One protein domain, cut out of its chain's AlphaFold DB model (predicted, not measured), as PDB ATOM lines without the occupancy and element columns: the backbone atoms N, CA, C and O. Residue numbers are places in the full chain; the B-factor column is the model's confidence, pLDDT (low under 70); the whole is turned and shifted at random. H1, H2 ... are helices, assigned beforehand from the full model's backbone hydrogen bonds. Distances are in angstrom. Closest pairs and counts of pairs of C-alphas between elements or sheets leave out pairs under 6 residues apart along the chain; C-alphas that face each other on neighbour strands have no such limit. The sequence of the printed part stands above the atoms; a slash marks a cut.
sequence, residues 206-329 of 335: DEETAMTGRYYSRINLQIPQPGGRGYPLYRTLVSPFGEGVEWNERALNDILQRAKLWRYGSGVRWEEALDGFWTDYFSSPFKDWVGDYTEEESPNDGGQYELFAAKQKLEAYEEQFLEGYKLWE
ATOM      1  N   ASP A 206     101.436 -32.481   9.429       85.31
ATOM      2  CA  ASP A 206     101.778 -31.612  10.556       85.31
ATOM      3  C   ASP A 206     100.511 -31.128  11.266       85.31
ATOM      4  O   ASP A 206     100.426 -31.192  12.485       85.31
ATOM      5  N   GLU A 207      99.452 -30.825  10.513       86.56
ATOM      6  CA  GLU A 207      98.125 -30.466  11.028       86.56
ATOM      7  C   GLU A 207      97.429 -31.617  11.801       86.56
ATOM      8  O   GLU A 207      96.731 -31.383  12.785       86.56
ATOM      9  N   GLU A 208      97.682 -32.892  11.468       84.94
ATOM     10  CA  GLU A 208      97.252 -34.027  12.311       84.94
ATOM     11  C   GLU A 208      98.074 -34.142  13.616       84.94
ATOM     12  O   GLU A 208      97.581 -34.653  14.632       84.94
ATOM     13  N   THR A 209      99.311 -33.637  13.615       82.88
ATOM     14  CA  THR A 209     100.145 -33.517  14.819       82.88
ATOM     15  C   THR A 209      99.738 -32.300  15.661       82.88
ATOM     16  O   THR A 209      99.551 -32.458  16.866       82.88
ATOM     17  N   ALA A 210      99.477 -31.142  15.054       84.44
ATOM     18  CA  ALA A 210      98.990 -29.934  15.720       84.44
ATOM     19  C   ALA A 210      97.634 -30.173  16.404       84.44
ATOM     20  O   ALA A 210      97.479 -29.883  17.587       84.44
ATOM     21  N   MET A 211      96.695 -30.844  15.726       85.75
ATOM     22  CA  MET A 211      95.442 -31.326  16.327       85.75
ATOM     23  C   MET A 211      95.669 -32.190  17.581       85.75
ATOM     24  O   MET A 211      94.859 -32.163  18.508       85.75
ATOM     25  N   THR A 212      96.759 -32.965  17.633       80.31
ATOM     26  CA  THR A 212      97.108 -33.759  18.823       80.31
ATOM     27  C   THR A 212      97.543 -32.855  19.984       80.31
ATOM     28  O   THR A 212      97.124 -33.109  21.111       80.31
ATOM     29  N   GLY A 213      98.294 -31.781  19.705       83.94
ATOM     30  CA  GLY A 213      98.620 -30.723  20.671       83.94
ATOM     31  C   GLY A 213      97.369 -29.996  21.173       83.94
ATOM     32  O   GLY A 213      97.066 -30.064  22.360       83.94
ATOM     33  N   ARG A 214      96.550 -29.444  20.267       86.62
ATOM     34  CA  ARG A 214      95.253 -28.806  20.587       86.62
ATOM     35  C   ARG A 214      94.346 -29.692  21.451       86.62
ATOM     36  O   ARG A 214      93.630 -29.216  22.329       86.62
ATOM     37  N   TYR A 215      94.367 -31.006  21.227       82.81
ATOM     38  CA  TYR A 215      93.566 -31.957  21.998       82.81
ATOM     39  C   TYR A 215      94.167 -32.327  23.370       82.81
ATOM     40  O   TYR A 215      93.407 -32.692  24.267       82.81
ATOM     41  N   TYR A 216      95.483 -32.190  23.562       82.12
ATOM     42  CA  TYR A 216      96.122 -32.179  24.886       82.12
ATOM     43  C   TYR A 216      95.724 -30.899  25.641       82.12
ATOM     44  O   TYR A 216      95.142 -30.980  26.723       82.12
ATOM     45  N   SER A 217      95.866 -29.734  24.996       87.44
ATOM     46  CA  SER A 217      95.422 -28.435  25.517       87.44
ATOM     47  C   SER A 217      93.952 -28.443  25.947       87.44
ATOM     48  O   SER A 217      93.645 -28.050  27.064       87.44
ATOM     49  N   ARG A 218      93.032 -28.993  25.140       86.00
ATOM     50  CA  ARG A 218      91.598 -29.126  25.489       86.00
ATOM     51  C   ARG A 218      91.333 -29.747  26.873       86.00
ATOM     52  O   ARG A 218      90.274 -29.498  27.452       86.00
ATOM     53  N   ILE A 219      92.208 -30.645  27.318       80.94
ATOM     54  CA  ILE A 219      91.979 -31.538  28.459       80.94
ATOM     55  C   ILE A 219      92.648 -31.021  29.721       80.94
ATOM     56  O   ILE A 219      92.041 -31.120  30.784       80.94
ATOM     57  N   ASN A 220      93.846 -30.462  29.581       84.44
ATOM     58  CA  ASN A 220      94.570 -29.844  30.681       84.44
ATOM     59  C   ASN A 220      93.990 -28.455  30.990       84.44
ATOM     60  O   ASN A 220      93.736 -28.153  32.147       84.44
ATOM     61  N   LEU A 221      93.634 -27.662  29.965       86.75
ATOM     62  CA  LEU A 221      92.995 -26.347  30.127       86.75
ATOM     63  C   LEU A 221      91.542 -26.485  30.609       86.75
ATOM     64  O   LEU A 221      90.569 -26.397  29.852       86.75
ATOM     65  N   GLN A 222      91.420 -26.730  31.909       87.38
ATOM     66  CA  GLN A 222      90.188 -26.780  32.673       87.38
ATOM     67  C   GLN A 222      89.888 -25.381  33.201       87.38
ATOM     68  O   GLN A 222      90.305 -25.000  34.286       87.38
ATOM     69  N   ILE A 223      89.147 -24.605  32.416       86.38
ATOM     70  CA  ILE A 223      88.851 -23.203  32.709       86.38
ATOM     71  C   ILE A 223      87.954 -23.132  33.955       86.38
ATOM     72  O   ILE A 223      86.832 -23.660  33.903       86.38
ATOM     73  N   PRO A 224      88.390 -22.507  35.063       86.50
ATOM     74  CA  PRO A 224      87.565 -22.358  36.252       86.50
ATOM     75  C   PRO A 224      86.425 -21.373  35.977       86.50
ATOM     76  O   PRO A 224      86.565 -20.399  35.233       86.50
ATOM     77  N   GLN A 225      85.267 -21.622  36.585       85.19
ATOM     78  CA  GLN A 225      84.139 -20.690  36.613       85.19
ATOM     79  C   GLN A 225      83.649 -20.529  38.058       85.19
ATOM     80  O   GLN A 225      83.674 -21.519  38.796       85.19
ATOM     81  N   PRO A 226      83.153 -19.344  38.461       80.00
ATOM     82  CA  PRO A 226      82.544 -19.161  39.775       80.00
ATOM     83  C   PRO A 226      81.429 -20.186  40.016       80.00
ATOM     84  O   PRO A 226      80.551 -20.384  39.169       80.00
ATOM     85  N   GLY A 227      81.482 -20.860  41.163       78.44
ATOM     86  CA  GLY A 227      80.539 -21.906  41.546       78.44
ATOM     87  C   GLY A 227      79.916 -21.670  42.919       78.44
ATOM     88  O   GLY A 227      80.186 -20.685  43.605       78.44
ATOM     89  N   GLY A 228      79.027 -22.575  43.325       72.69
ATOM     90  CA  GLY A 228      78.340 -22.469  44.610       72.69
ATOM     91  C   GLY A 228      79.276 -22.734  45.793       72.69
ATOM     92  O   GLY A 228      80.044 -23.694  45.771       72.69
ATOM     93  N   ARG A 229      79.147 -21.933  46.859       71.12
ATOM     94  CA  ARG A 229      79.869 -22.097  48.141       71.12
ATOM     95  C   ARG A 229      81.406 -22.071  48.024       71.12
ATOM     96  O   ARG A 229      82.075 -22.781  48.763       71.12
ATOM     97  N   GLY A 230      81.955 -21.273  47.106       66.38
ATOM     98  CA  GLY A 230      83.406 -21.083  46.970       66.38
ATOM     99  C   GLY A 230      84.164 -22.239  46.307       66.38
ATOM    100  O   GLY A 230      85.390 -22.247  46.329       66.38
ATOM    101  N   TYR A 231      83.453 -23.204  45.710       79.56
ATOM    102  CA  TYR A 231      84.058 -24.261  44.898       79.56
ATOM    103  C   TYR A 231      83.937 -23.929  43.400       79.56
ATOM    104  O   TYR A 231      82.815 -23.719  42.925       79.56
ATOM    105  N   PRO A 232      85.043 -23.905  42.637       82.69
ATOM    106  CA  PRO A 232      85.029 -23.607  41.205       82.69
ATOM    107  C   PRO A 232      84.379 -24.723  40.372       82.69
ATOM    108  O   PRO A 232      84.446 -25.912  40.690       82.69
ATOM    109  N   LEU A 233      83.763 -24.333  39.253       86.56
ATOM    110  CA  LEU A 233      83.177 -25.232  38.257       86.56
ATOM    111  C   LEU A 233      84.024 -25.247  36.982       86.56
ATOM    112  O   LEU A 233      83.945 -24.335  36.162       86.56
ATOM    113  N   TYR A 234      84.801 -26.309  36.787       87.00
ATOM    114  CA  TYR A 234      85.709 -26.437  35.647       87.00
ATOM    115  C   TYR A 234      84.996 -26.708  34.311       87.00
ATOM    116  O   TYR A 234      84.034 -27.484  34.227       87.00
ATOM    117  N   ARG A 235      85.510 -26.107  33.231       85.69
ATOM    118  CA  ARG A 235      85.076 -26.325  31.843       85.69
ATOM    119  C   ARG A 235      86.258 -26.666  30.945       85.69
ATOM    120  O   ARG A 235      87.185 -25.880  30.814       85.69
ATOM    121  N   THR A 236      86.179 -27.795  30.246       83.69
ATOM    122  CA  THR A 236      87.052 -28.059  29.090       83.69
ATOM    123  C   THR A 236      86.674 -27.150  27.922       83.69
ATOM    124  O   THR A 236      85.478 -26.934  27.704       83.69
ATOM    125  N   LEU A 237      87.665 -26.760  27.119       84.19
ATOM    126  CA  LEU A 237      87.540 -26.019  25.853       84.19
ATOM    127  C   LEU A 237      86.550 -26.610  24.820       84.19
ATOM    128  O   LEU A 237      85.967 -27.684  25.004       84.19
ATOM    129  N   VAL A 238      86.403 -25.934  23.672       81.19
ATOM    130  CA  VAL A 238      85.729 -26.425  22.447       81.19
ATOM    131  C   VAL A 238      86.518 -27.554  21.746       81.19
ATOM    132  O   VAL A 238      87.582 -27.965  22.215       81.19
ATOM    133  N   SER A 239      85.974 -28.201  20.705       79.69
ATOM    134  CA  SER A 239      86.472 -29.509  20.217       79.69
ATOM    135  C   SER A 239      87.338 -29.404  18.950       79.69
ATOM    136  O   SER A 239      86.799 -29.040  17.914       79.69
ATOM    137  N   PRO A 240      88.627 -29.807  18.961       78.00
ATOM    138  CA  PRO A 240      89.562 -29.583  17.843       78.00
ATOM    139  C   PRO A 240      89.352 -30.500  16.626       78.00
ATOM    140  O   PRO A 240      90.262 -30.671  15.815       78.00
ATOM    141  N   PHE A 241      88.183 -31.135  16.494       72.62
ATOM    142  CA  PHE A 241      87.907 -32.139  15.468       72.62
ATOM    143  C   PHE A 241      87.022 -31.584  14.353       72.62
ATOM    144  O   PHE A 241      85.812 -31.457  14.509       72.62
ATOM    145  N   GLY A 242      87.640 -31.342  13.197       71.12
ATOM    146  CA  GLY A 242      87.011 -30.773  12.004       71.12
ATOM    147  C   GLY A 242      87.287 -29.282  11.794       71.12
ATOM    148  O   GLY A 242      86.850 -28.757  10.781       71.12
ATOM    149  N   GLU A 243      88.013 -28.635  12.708       75.25
ATOM    150  CA  GLU A 243      88.144 -27.166  12.777       75.25
ATOM    151  C   GLU A 243      89.543 -26.647  12.404       75.25
ATOM    152  O   GLU A 243      89.730 -25.456  12.199       75.25
ATOM    153  N   GLY A 244      90.541 -27.527  12.290       81.62
ATOM    154  CA  GLY A 244      91.886 -27.134  11.863       81.62
ATOM    155  C   GLY A 244      92.533 -26.106  12.794       81.62
ATOM    156  O   GLY A 244      92.455 -26.238  14.020       81.62
ATOM    157  N   VAL A 245      93.160 -25.089  12.196       81.38
ATOM    158  CA  VAL A 245      93.769 -23.940  12.891       81.38
ATOM    159  C   VAL A 245      92.710 -23.040  13.544       81.38
ATOM    160  O   VAL A 245      92.951 -22.558  14.645       81.38
ATOM    161  N   GLU A 246      91.510 -22.909  12.957       84.00
ATOM    162  CA  GLU A 246      90.397 -22.084  13.480       84.00
ATOM    163  C   GLU A 246      89.976 -22.469  14.910       84.00
ATOM    164  O   GLU A 246      89.361 -21.679  15.631       84.00
ATOM    165  N   TRP A 247      90.277 -23.703  15.336       89.31
ATOM    166  CA  TRP A 247      90.051 -24.121  16.717       89.31
ATOM    167  C   TRP A 247      90.818 -23.248  17.709       89.31
ATOM    168  O   TRP A 247      90.304 -23.000  18.792       89.31
ATOM    169  N   ASN A 248      92.027 -22.795  17.363       86.19
ATOM    170  CA  ASN A 248      92.877 -22.028  18.268       86.19
ATOM    171  C   ASN A 248      92.204 -20.695  18.649       86.19
ATOM    172  O   ASN A 248      92.015 -20.404  19.830       86.19
ATOM    173  N   GLU A 249      91.735 -19.946  17.650       83.69
ATOM    174  CA  GLU A 249      90.979 -18.698  17.821       83.69
ATOM    175  C   GLU A 249      89.687 -18.920  18.614       83.69
ATOM    176  O   GLU A 249      89.351 -18.147  19.515       83.69
ATOM    177  N   ARG A 250      88.951 -19.997  18.310       85.31
ATOM    178  CA  ARG A 250      87.686 -20.321  18.986       85.31
ATOM    179  C   ARG A 250      87.891 -20.836  20.413       85.31
ATOM    180  O   ARG A 250      87.041 -20.594  21.269       85.31
ATOM    181  N   ALA A 251      89.021 -21.479  20.696       88.31
ATOM    182  CA  ALA A 251      89.452 -21.848  22.038       88.31
ATOM    183  C   ALA A 251      89.851 -20.616  22.860       88.31
ATOM    184  O   ALA A 251      89.394 -20.484  23.994       88.31
ATOM    185  N   LEU A 252      90.616 -19.686  22.277       85.12
ATOM    186  CA  LEU A 252      90.990 -18.431  22.932       85.12
ATOM    187  C   LEU A 252      89.743 -17.601  23.256       85.12
ATOM    188  O   LEU A 252      89.532 -17.228  24.407       85.12
ATOM    189  N   ASN A 253      88.833 -17.427  22.296       82.25
ATOM    190  CA  ASN A 253      87.552 -16.761  22.538       82.25
ATOM    191  C   ASN A 253      86.721 -17.436  23.652       82.25
ATOM    192  O   ASN A 253      86.150 -16.738  24.491       82.25
ATOM    193  N   ASP A 254      86.673 -18.773  23.724       85.44
ATOM    194  CA  ASP A 254      85.963 -19.477  24.804       85.44
ATOM    195  C   ASP A 254      86.640 -19.313  26.181       85.44
ATOM    196  O   ASP A 254      85.937 -19.271  27.191       85.44
ATOM    197  N   ILE A 255      87.969 -19.152  26.248       84.56
ATOM    198  CA  ILE A 255      88.675 -18.748  27.480       84.56
ATOM    199  C   ILE A 255      88.255 -17.333  27.871       84.56
ATOM    200  O   ILE A 255      87.784 -17.120  28.985       84.56
ATOM    201  N   LEU A 256      88.349 -16.370  26.956       79.56
ATOM    202  CA  LEU A 256      88.158 -14.952  27.264       79.56
ATOM    203  C   LEU A 256      86.723 -14.614  27.683       79.56
ATOM    204  O   LEU A 256      86.517 -13.864  28.638       79.56
ATOM    205  N   GLN A 257      85.714 -15.216  27.048       79.81
ATOM    206  CA  GLN A 257      84.321 -15.033  27.475       79.81
ATOM    207  C   GLN A 257      84.030 -15.687  28.844       79.81
ATOM    208  O   GLN A 257      83.091 -15.278  29.526       79.81
ATOM    209  N   ARG A 258      84.841 -16.663  29.288       79.75
ATOM    210  CA  ARG A 258      84.770 -17.242  30.645       79.75
ATOM    211  C   ARG A 258      85.589 -16.447  31.662       79.75
ATOM    212  O   ARG A 258      85.102 -16.259  32.773       79.75
ATOM    213  N   ALA A 259      86.757 -15.932  31.286       75.94
ATOM    214  CA  ALA A 259      87.622 -15.118  32.140       75.94
ATOM    215  C   ALA A 259      86.944 -13.808  32.582       75.94
ATOM    216  O   ALA A 259      87.098 -13.379  33.721       75.94
ATOM    217  N   LYS A 260      86.049 -13.247  31.750       75.06
ATOM    218  CA  LYS A 260      85.128 -12.151  32.130       75.06
ATOM    219  C   LYS A 260      84.270 -12.450  33.379       75.06
ATOM    220  O   LYS A 260      83.720 -11.519  33.969       75.06
ATOM    221  N   LEU A 261      84.145 -13.718  33.790       75.06
ATOM    222  CA  LEU A 261      83.449 -14.140  35.011       75.06
ATOM    223  C   LEU A 261      84.371 -14.271  36.234       75.06
ATOM    224  O   LEU A 261      83.856 -14.316  37.346       75.06
ATOM    225  N   TRP A 262      85.697 -14.329  36.073       77.56
ATOM    226  CA  TRP A 262      86.636 -14.587  37.177       77.56
ATOM    227  C   TRP A 262      86.606 -13.508  38.263       77.56
ATOM    228  O   TRP A 262      86.704 -13.837  39.438       77.56
ATOM    229  N   ARG A 263      86.307 -12.255  37.893       69.44
ATOM    230  CA  ARG A 263      86.033 -11.137  38.821       69.44
ATOM    231  C   ARG A 263      84.838 -11.340  39.773       69.44
ATOM    232  O   ARG A 263      84.573 -10.481  40.604       69.44
ATOM    233  N   TYR A 264      84.066 -12.413  39.594       70.81
ATOM    234  CA  TYR A 264      82.962 -12.823  40.470       70.81
ATOM    235  C   TYR A 264      83.253 -14.138  41.211       70.81
ATOM    236  O   TYR A 264      82.372 -14.665  41.890       70.81
ATOM    237  N   GLY A 265      84.443 -14.715  41.031       70.00
ATOM    238  CA  GLY A 265      84.904 -15.874  41.782       70.00
ATOM    239  C   GLY A 265      85.520 -15.443  43.107       70.00
ATOM    240  O   GLY A 265      86.165 -14.402  43.189       70.00
ATOM    241  N   SER A 266      85.265 -16.222  44.153       69.00
ATOM    242  CA  SER A 266      85.801 -16.005  45.494       69.00
ATOM    243  C   SER A 266      85.592 -17.249  46.359       69.00
ATOM    244  O   SER A 266      84.722 -18.081  46.076       69.00
ATOM    245  N   GLY A 267      86.366 -17.356  47.438       71.56
ATOM    246  CA  GLY A 267      86.253 -18.417  48.436       71.56
ATOM    247  C   GLY A 267      87.362 -19.466  48.359       71.56
ATOM    248  O   GLY A 267      88.219 -19.427  47.486       71.56
ATOM    249  N   VAL A 268      87.295 -20.415  49.295       66.81
ATOM    250  CA  VAL A 268      88.391 -21.266  49.815       66.81
ATOM    251  C   VAL A 268      89.251 -22.002  48.774       66.81
ATOM    252  O   VAL A 268      90.328 -22.462  49.119       66.81
ATOM    253  N   ARG A 269      88.799 -22.161  47.523       79.56
ATOM    254  CA  ARG A 269      89.567 -22.820  46.447       79.56
ATOM    255  C   ARG A 269      89.501 -22.066  45.115       79.56
ATOM    256  O   ARG A 269      89.494 -22.691  44.055       79.56
ATOM    257  N   TRP A 270      89.340 -20.742  45.157       80.00
ATOM    258  CA  TRP A 270      89.278 -19.919  43.949       80.00
ATOM    259  C   TRP A 270      90.673 -19.586  43.405       80.00
ATOM    260  O   TRP A 270      90.900 -19.841  42.223       80.00
ATOM    261  N   GLU A 271      91.599 -19.123  44.256       74.62
ATOM    262  CA  GLU A 271      93.004 -18.888  43.876       74.62
ATOM    263  C   GLU A 271      93.657 -20.176  43.344       74.62
ATOM    264  O   GLU A 271      93.954 -20.234  42.155       74.62
ATOM    265  N   GLU A 272      93.683 -21.270  44.127       83.50
ATOM    266  CA  GLU A 272      94.224 -22.588  43.713       83.50
ATOM    267  C   GLU A 272      93.789 -23.050  42.299       83.50
ATOM    268  O   GLU A 272      94.479 -23.816  41.619       83.50
ATOM    269  N   ALA A 273      92.583 -22.662  41.873       82.50
ATOM    270  CA  ALA A 273      91.993 -23.059  40.603       82.50
ATOM    271  C   ALA A 273      92.321 -22.121  39.438       82.50
ATOM    272  O   ALA A 273      92.248 -22.564  38.289       82.50
ATOM    273  N   LEU A 274      92.677 -20.865  39.718       77.56
ATOM    274  CA  LEU A 274      93.349 -19.986  38.768       77.56
ATOM    275  C   LEU A 274      94.803 -20.441  38.606       77.56
ATOM    276  O   LEU A 274      95.223 -20.673  37.478       77.56
ATOM    277  N   ASP A 275      95.517 -20.694  39.701       76.69
ATOM    278  CA  ASP A 275      96.920 -21.136  39.707       76.69
ATOM    279  C   ASP A 275      97.095 -22.445  38.925       76.69
ATOM    280  O   ASP A 275      97.966 -22.570  38.061       76.69
ATOM    281  N   GLY A 276      96.206 -23.417  39.163       81.69
ATOM    282  CA  GLY A 276      96.157 -24.665  38.403       81.69
ATOM    283  C   GLY A 276      95.868 -24.443  36.916       81.69
ATOM    284  O   GLY A 276      96.534 -25.040  36.072       81.69
ATOM    285  N   PHE A 277      94.937 -23.543  36.572       85.31
ATOM    286  CA  PHE A 277      94.666 -23.184  35.176       85.31
ATOM    287  C   PHE A 277      95.875 -22.525  34.500       85.31
ATOM    288  O   PHE A 277      96.179 -22.863  33.357       85.31
ATOM    289  N   TRP A 278      96.572 -21.620  35.188       78.81
ATOM    290  CA  TRP A 278      97.768 -20.950  34.681       78.81
ATOM    291  C   TRP A 278      98.936 -21.921  34.508       78.81
ATOM    292  O   TRP A 278      99.580 -21.930  33.460       78.81
ATOM    293  N   THR A 279      99.143 -22.817  35.472       81.19
ATOM    294  CA  THR A 279     100.134 -23.899  35.387       81.19
ATOM    295  C   THR A 279      99.861 -24.808  34.183       81.19
ATOM    296  O   THR A 279     100.772 -25.096  33.401       81.19
ATOM    297  N   ASP A 280      98.602 -25.214  33.977       85.00
ATOM    298  CA  ASP A 280      98.185 -25.986  32.802       85.00
ATOM    299  C   ASP A 280      98.282 -25.172  31.494       85.00
ATOM    300  O   ASP A 280      98.585 -25.756  30.453       85.00
ATOM    301  N   TYR A 281      98.065 -23.848  31.523       83.12
ATOM    302  CA  TYR A 281      98.220 -22.932  30.382       83.12
ATOM    303  C   TYR A 281      99.670 -22.815  29.931       83.12
ATOM    304  O   TYR A 281      99.965 -23.089  28.766       83.12
ATOM    305  N   PHE A 282     100.585 -22.494  30.843       79.00
ATOM    306  CA  PHE A 282     102.000 -22.353  30.510       79.00
ATOM    307  C   PHE A 282     102.675 -23.687  30.164       79.00
ATOM    308  O   PHE A 282     103.647 -23.693  29.414       79.00
ATOM    309  N   SER A 283     102.112 -24.812  30.618       82.31
ATOM    310  CA  SER A 283     102.522 -26.173  30.229       82.31
ATOM    311  C   SER A 283     101.870 -26.674  28.925       82.31
ATOM    312  O   SER A 283     102.024 -27.842  28.555       82.31
ATOM    313  N   SER A 284     101.090 -25.836  28.232       85.12
ATOM    314  CA  SER A 284     100.299 -26.225  27.063       85.12
ATOM    315  C   SER A 284     100.934 -25.777  25.744       85.12
ATOM    316  O   SER A 284     101.232 -24.593  25.616       85.12
ATOM    317  N   PRO A 285     100.920 -26.609  24.679       83.62
ATOM    318  CA  PRO A 285     101.205 -26.175  23.299       83.62
ATOM    319  C   PRO A 285     100.235 -25.115  22.739       83.62
ATOM    320  O   PRO A 285     100.286 -24.760  21.565       83.62
ATOM    321  N   PHE A 286      99.278 -24.669  23.556       84.75
ATOM    322  CA  PHE A 286      98.412 -23.535  23.278       84.75
ATOM    323  C   PHE A 286      99.084 -22.197  23.630       84.75
ATOM    324  O   PHE A 286      98.808 -21.221  22.941       84.75
ATOM    325  N   LYS A 287      99.993 -22.157  24.627       82.19
ATOM    326  CA  LYS A 287     100.806 -20.966  24.940       82.19
ATOM    327  C   LYS A 287     101.609 -20.551  23.712       82.19
ATOM    328  O   LYS A 287     101.532 -19.399  23.310       82.19
ATOM    329  N   ASP A 288     102.309 -21.506  23.101       82.06
ATOM    330  CA  ASP A 288     103.195 -21.284  21.954       82.06
ATOM    331  C   ASP A 288     102.472 -20.542  20.815       82.06
ATOM    332  O   ASP A 288     102.933 -19.505  20.351       82.06
ATOM    333  N   TRP A 289     101.262 -20.992  20.459       82.12
ATOM    334  CA  TRP A 289     100.444 -20.353  19.420       82.12
ATOM    335  C   TRP A 289      99.921 -18.953  19.798       82.12
ATOM    336  O   TRP A 289      99.716 -18.120  18.920       82.12
ATOM    337  N   VAL A 290      99.696 -18.665  21.087       73.44
ATOM    338  CA  VAL A 290      99.387 -17.296  21.554       73.44
ATOM    339  C   VAL A 290     100.657 -16.424  21.568       73.44
ATOM    340  O   VAL A 290     100.588 -15.206  21.377       73.44
ATOM    341  N   GLY A 291     101.828 -17.045  21.737       56.94
ATOM    342  CA  GLY A 291     103.144 -16.424  21.599       56.94
ATOM    343  C   GLY A 291     103.386 -15.866  20.195       56.94
ATOM    344  O   GLY A 291     103.750 -14.698  20.087       56.94
ATOM    345  N   ASP A 292     103.077 -16.652  19.155       51.53
ATOM    346  CA  ASP A 292     103.272 -16.313  17.729       51.53
ATOM    347  C   ASP A 292     102.534 -15.038  17.250       51.53
ATOM    348  O   ASP A 292     102.832 -14.527  16.172       51.53
ATOM    349  N   TYR A 293     101.586 -14.494  18.024       45.66
ATOM    350  CA  TYR A 293     100.942 -13.202  17.735       45.66
ATOM    351  C   TYR A 293     101.891 -12.037  18.099       45.66
ATOM    352  O   TYR A 293     101.895 -11.563  19.242       45.66
ATOM    353  N   THR A 294     102.717 -11.606  17.141       41.34
ATOM    354  CA  THR A 294     103.619 -10.442  17.245       41.34
ATOM    355  C   THR A 294     102.922  -9.129  16.860       41.34
ATOM    356  O   THR A 294     101.895  -9.122  16.185       41.34
ATOM    357  N   GLU A 295     103.477  -7.994  17.293       43.97
ATOM    358  CA  GLU A 295     102.872  -6.656  17.131       43.97
ATOM    359  C   GLU A 295     102.933  -6.085  15.696       43.97
ATOM    360  O   GLU A 295     102.432  -4.989  15.448       43.97
ATOM    361  N   GLU A 296     103.556  -6.790  14.745       45.12
ATOM    362  CA  GLU A 296     103.875  -6.251  13.412       45.12
ATOM    363  C   GLU A 296     102.667  -6.188  12.454       45.12
ATOM    364  O   GLU A 296     102.654  -5.361  11.539       45.12
ATOM    365  N   GLU A 297     101.618  -6.992  12.670       44.91
ATOM    366  CA  GLU A 297     100.346  -6.845  11.947       44.91
ATOM    367  C   GLU A 297      99.438  -5.812  12.635       44.91
ATOM    368  O   GLU A 297      98.613  -6.143  13.488       44.91
ATOM    369  N   SER A 298      99.559  -4.544  12.226       41.75
ATOM    370  CA  SER A 298      98.669  -3.455  12.657       41.75
ATOM    371  C   SER A 298      97.185  -3.828  12.431       41.75
ATOM    372  O   SER A 298      96.762  -3.916  11.270       41.75
ATOM    373  N   PRO A 299      96.375  -4.043  13.488       42.22
ATOM    374  CA  PRO A 299      95.086  -4.717  13.357       42.22
ATOM    375  C   PRO A 299      94.030  -3.796  12.743       42.22
ATOM    376  O   PRO A 299      93.641  -2.789  13.337       42.22
ATOM    377  N   ASN A 300      93.542  -4.160  11.556       43.78
ATOM    378  CA  ASN A 300      92.610  -3.344  10.768       43.78
ATOM    379  C   ASN A 300      91.139  -3.811  10.882       43.78
ATOM    380  O   ASN A 300      90.283  -3.353  10.128       43.78
ATOM    381  N   ASP A 301      90.842  -4.722  11.817       42.34
ATOM    382  CA  ASP A 301      89.482  -5.124  12.201       42.34
ATOM    383  C   ASP A 301      89.376  -5.307  13.732       42.34
ATOM    384  O   ASP A 301      90.289  -5.804  14.400       42.34
ATOM    385  N   GLY A 302      88.244  -4.895  14.309       39.41
ATOM    386  CA  GLY A 302      88.060  -4.712  15.754       39.41
ATOM    387  C   GLY A 302      88.158  -5.996  16.586       39.41
ATOM    388  O   GLY A 302      88.452  -5.933  17.779       39.41
ATOM    389  N   GLY A 303      87.967  -7.165  15.966       41.06
ATOM    390  CA  GLY A 303      88.115  -8.462  16.634       41.06
ATOM    391  C   GLY A 303      89.560  -8.800  17.025       41.06
ATOM    392  O   GLY A 303      89.777  -9.436  18.055       41.06
ATOM    393  N   GLN A 304      90.554  -8.345  16.254       42.34
ATOM    394  CA  GLN A 304      91.971  -8.600  16.558       42.34
ATOM    395  C   GLN A 304      92.449  -7.768  17.755       42.34
ATOM    396  O   GLN A 304      93.226  -8.253  18.576       42.34
ATOM    397  N   TYR A 305      91.921  -6.550  17.918       41.09
ATOM    398  CA  TYR A 305      92.226  -5.702  19.072       41.09
ATOM    399  C   TYR A 305      91.707  -6.300  20.391       41.09
ATOM    400  O   TYR A 305      92.416  -6.250  21.394       41.09
ATOM    401  N   GLU A 306      90.528  -6.945  20.409       44.72
ATOM    402  CA  GLU A 306      90.082  -7.703  21.593       44.72
ATOM    403  C   GLU A 306      91.007  -8.888  21.916       44.72
ATOM    404  O   GLU A 306      91.170  -9.211  23.090       44.72
ATOM    405  N   LEU A 307      91.634  -9.510  20.908       46.69
ATOM    406  CA  LEU A 307      92.567 -10.629  21.081       46.69
ATOM    407  C   LEU A 307      93.917 -10.171  21.658       46.69
ATOM    408  O   LEU A 307      94.431 -10.779  22.596       46.69
ATOM    409  N   PHE A 308      94.458  -9.063  21.150       46.62
ATOM    410  CA  PHE A 308      95.701  -8.464  21.642       46.62
ATOM    411  C   PHE A 308      95.529  -7.849  23.040       46.62
ATOM    412  O   PHE A 308      96.280  -8.166  23.958       46.62
ATOM    413  N   ALA A 309      94.457  -7.080  23.260       47.31
ATOM    414  CA  ALA A 309      94.103  -6.557  24.582       47.31
ATOM    415  C   ALA A 309      93.653  -7.653  25.569       47.31
ATOM    416  O   ALA A 309      93.447  -7.370  26.751       47.31
ATOM    417  N   ALA A 310      93.448  -8.885  25.098       52.12
ATOM    418  CA  ALA A 310      93.279 -10.066  25.926       52.12
ATOM    419  C   ALA A 310      94.614 -10.740  26.256       52.12
ATOM    420  O   ALA A 310      94.809 -11.079  27.416       52.12
ATOM    421  N   LYS A 311      95.535 -10.873  25.291       54.56
ATOM    422  CA  LYS A 311      96.926 -11.300  25.520       54.56
ATOM    423  C   LYS A 311      97.591 -10.412  26.582       54.56
ATOM    424  O   LYS A 311      97.882 -10.913  27.664       54.56
ATOM    425  N   GLN A 312      97.575  -9.091  26.386       55.53
ATOM    426  CA  GLN A 312      98.060  -8.115  27.374       55.53
ATOM    427  C   GLN A 312      97.336  -8.176  28.731       55.53
ATOM    428  O   GLN A 312      97.918  -7.819  29.744       55.53
ATOM    429  N   LYS A 313      96.069  -8.614  28.796       54.53
ATOM    430  CA  LYS A 313      95.372  -8.805  30.085       54.53
ATOM    431  C   LYS A 313      95.729 -10.114  30.763       54.53
ATOM    432  O   LYS A 313      95.724 -10.153  31.984       54.53
ATOM    433  N   LEU A 314      96.000 -11.172  30.005       57.53
ATOM    434  CA  LEU A 314      96.509 -12.425  30.552       57.53
ATOM    435  C   LEU A 314      97.931 -12.204  31.099       57.53
ATOM    436  O   LEU A 314      98.203 -12.609  32.219       57.53
ATOM    437  N   GLU A 315      98.765 -11.468  30.362       56.75
ATOM    438  CA  GLU A 315     100.129 -11.074  30.747       56.75
ATOM    439  C   GLU A 315     100.132 -10.083  31.933       56.75
ATOM    440  O   GLU A 315     100.848 -10.297  32.903       56.75
ATOM    441  N   ALA A 316      99.256  -9.071  31.961       55.47
ATOM    442  CA  ALA A 316      99.127  -8.184  33.127       55.47
ATOM    443  C   ALA A 316      98.518  -8.879  34.367       55.47
ATOM    444  O   ALA A 316      98.778  -8.463  35.494       55.47
ATOM    445  N   TYR A 317      97.716  -9.939  34.188       53.25
ATOM    446  CA  TYR A 317      97.306 -10.808  35.300       53.25
ATOM    447  C   TYR A 317      98.451 -11.723  35.767       53.25
ATOM    448  O   TYR A 317      98.510 -12.014  36.956       53.25
ATOM    449  N   GLU A 318      99.355 -12.146  34.877       55.78
ATOM    450  CA  GLU A 318     100.594 -12.862  35.224       55.78
ATOM    451  C   GLU A 318     101.532 -11.949  36.037       55.78
ATOM    452  O   GLU A 318     101.972 -12.351  37.112       55.78
ATOM    453  N   GLU A 319     101.740 -10.693  35.621       56.19
ATOM    454  CA  GLU A 319     102.502  -9.698  36.394       56.19
ATOM    455  C   GLU A 319     101.879  -9.428  37.773       56.19
ATOM    456  O   GLU A 319     102.564  -9.576  38.782       56.19
ATOM    457  N   GLN A 320     100.578  -9.115  37.850       52.59
ATOM    458  CA  GLN A 320      99.899  -8.859  39.133       52.59
ATOM    459  C   GLN A 320      99.885 -10.080  40.063       52.59
ATOM    460  O   GLN A 320      99.926  -9.923  41.282       52.59
ATOM    461  N   PHE A 321      99.830 -11.294  39.510       47.44
ATOM    462  CA  PHE A 321      99.901 -12.519  40.299       47.44
ATOM    463  C   PHE A 321     101.316 -12.763  40.843       47.44
ATOM    464  O   PHE A 321     101.466 -13.073  42.019       47.44
ATOM    465  N   LEU A 322     102.356 -12.573  40.023       52.47
ATOM    466  CA  LEU A 322     103.756 -12.736  40.434       52.47
ATOM    467  C   LEU A 322     104.221 -11.639  41.407       52.47
ATOM    468  O   LEU A 322     104.989 -11.920  42.325       52.47
ATOM    469  N   GLU A 323     103.752 -10.404  41.234       52.75
ATOM    470  CA  GLU A 323     104.001  -9.290  42.157       52.75
ATOM    471  C   GLU A 323     103.273  -9.507  43.495       52.75
ATOM    472  O   GLU A 323     103.856  -9.298  44.557       52.75
ATOM    473  N   GLY A 324     102.046 -10.042  43.454       49.81
ATOM    474  CA  GLY A 324     101.336 -10.513  44.641       49.81
ATOM    475  C   GLY A 324     102.043 -11.674  45.349       49.81
ATOM    476  O   GLY A 324     102.140 -11.657  46.568       49.81
ATOM    477  N   TYR A 325     102.574 -12.654  44.611       44.47
ATOM    478  CA  TYR A 325     103.257 -13.818  45.191       44.47
ATOM    479  C   TYR A 325     104.559 -13.428  45.913       44.47
ATOM    480  O   TYR A 325     104.829 -13.930  47.000       44.47
ATOM    481  N   LYS A 326     105.326 -12.471  45.369       47.66
ATOM    482  CA  LYS A 326     106.517 -11.923  46.045       47.66
ATOM    483  C   LYS A 326     106.197 -11.281  47.389       47.66
ATOM    484  O   LYS A 326     106.898 -11.543  48.352       47.66
ATOM    485  N   LEU A 327     105.107 -10.516  47.470       46.56
ATOM    486  CA  LEU A 327     104.658  -9.907  48.727       46.56
ATOM    487  C   LEU A 327     104.289 -10.937  49.812       46.56
ATOM    488  O   LEU A 327     104.215 -10.558  50.974       46.56
ATOM    489  N   TRP A 328     104.069 -12.210  49.459       43.66
ATOM    490  CA  TRP A 328     103.917 -13.299  50.433       43.66
ATOM    491  C   TRP A 328     105.252 -13.962  50.797       43.66
ATOM    492  O   TRP A 328     105.438 -14.311  51.956       43.66
ATOM    493  N   GLU A 329     106.192 -14.113  49.855       49.69
ATOM    494  CA  GLU A 329     107.547 -14.600  50.175       49.69
ATOM    495  C   GLU A 329     108.318 -13.588  51.051       49.69
ATOM    496  O   GLU A 329     109.009 -13.996  51.982       49.69
TER     497      GLU A 329
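What this domain is: This is residues 206 to 329 of the 335 residues of an uncharacterized protein of Botrytis elliptica (UniProt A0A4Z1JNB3). A long helix, H5, crosses over one side of a loosely joined group of shorter helices, in which H1 and H2 run nearly side by side, H3 meets H1 near one end, and short H4 stands crosswise between H1 and H5. The last residues of H5, 322 to 329, stick out, and the long link of residues 221 to 245 folds back on itself beside H1 and H2. The printed part has 124 residues with five named helices, in the order H1 H2 H3 H4 H5, and no named strand; its class is all helix, with 76 residues in the helices. The whole is compact, with a radius of gyration of the C-alphas of 15.3 A, and spans 41 by 31 by 27 A.

Where its parts are: H1, residues 206 to 220, is 21.4 A long and begins with C-alpha 206 at (101.778, -31.612, 10.556). H2, residues 246 to 259, is 20.1 A long, and H3, residues 271 to 282, is 16.5 A long. H4, residues 285 to 291, is 10.1 A long and begins with C-alpha 285 at (101.205, -26.175, 23.299). H5, residues 302 to 329, is the longest helix at 40.8 A and ends with C-alpha 329 at (107.547, -14.600, 50.175).

How they stand to each other: H1 touches H4 with residues 213 to 217 alone, about perpendicular at 79 degrees; the closest C-alphas are those of Gly 213 and Pro 285, 5.9 A apart. H1 and H3 only just touch, only at their ends, with 3 pairs of C-alphas within 8 A, the closest those of Asn 220 and Asp 280 at 5.7 A; they run opposite ways at a shallow tilt of 11 degrees. H1 and H2 are close but not clearly touching, the closest C-alphas being those of Arg 214 and Asn 248, 7.5 A apart; they run the same way at a shallow tilt of 17 degrees. H2 and H5 are close but not clearly touching, with the C-alphas of Leu 256 and Ala 310 closest at 7.2 A, at a steep tilt of 53 degrees. H4 and H5 are close but not clearly touching, with Val 290 and Lys 311 closest at 7.6 A between C-alphas; at 72 degrees they are only just about perpendicular. H5 is apart from H1 and H3. Residues 222 to 223 pair with residues 235 to 236, antiparallel. In H3 every O i to N i+4 pair is within hydrogen-bond range; the counts are 9 of 11 in H1, 9 of 10 in H2, 2 of 3 in H4 and 21 of 24 in H5.

The domain as a whole: The C-alphas farthest apart, of Gly 242 and Glu 329, are 46.3 A apart. The printed part has no cut. The links H1 to H2 and H2 to H3 are long, with 25 and 11 residues; H3 to H4 is tight. Residues 300 to 305 and 322 to 329 stand free. The mean pLDDT of the printed part is 70.7; 43 residues are under 70, among them residues 291 to 329.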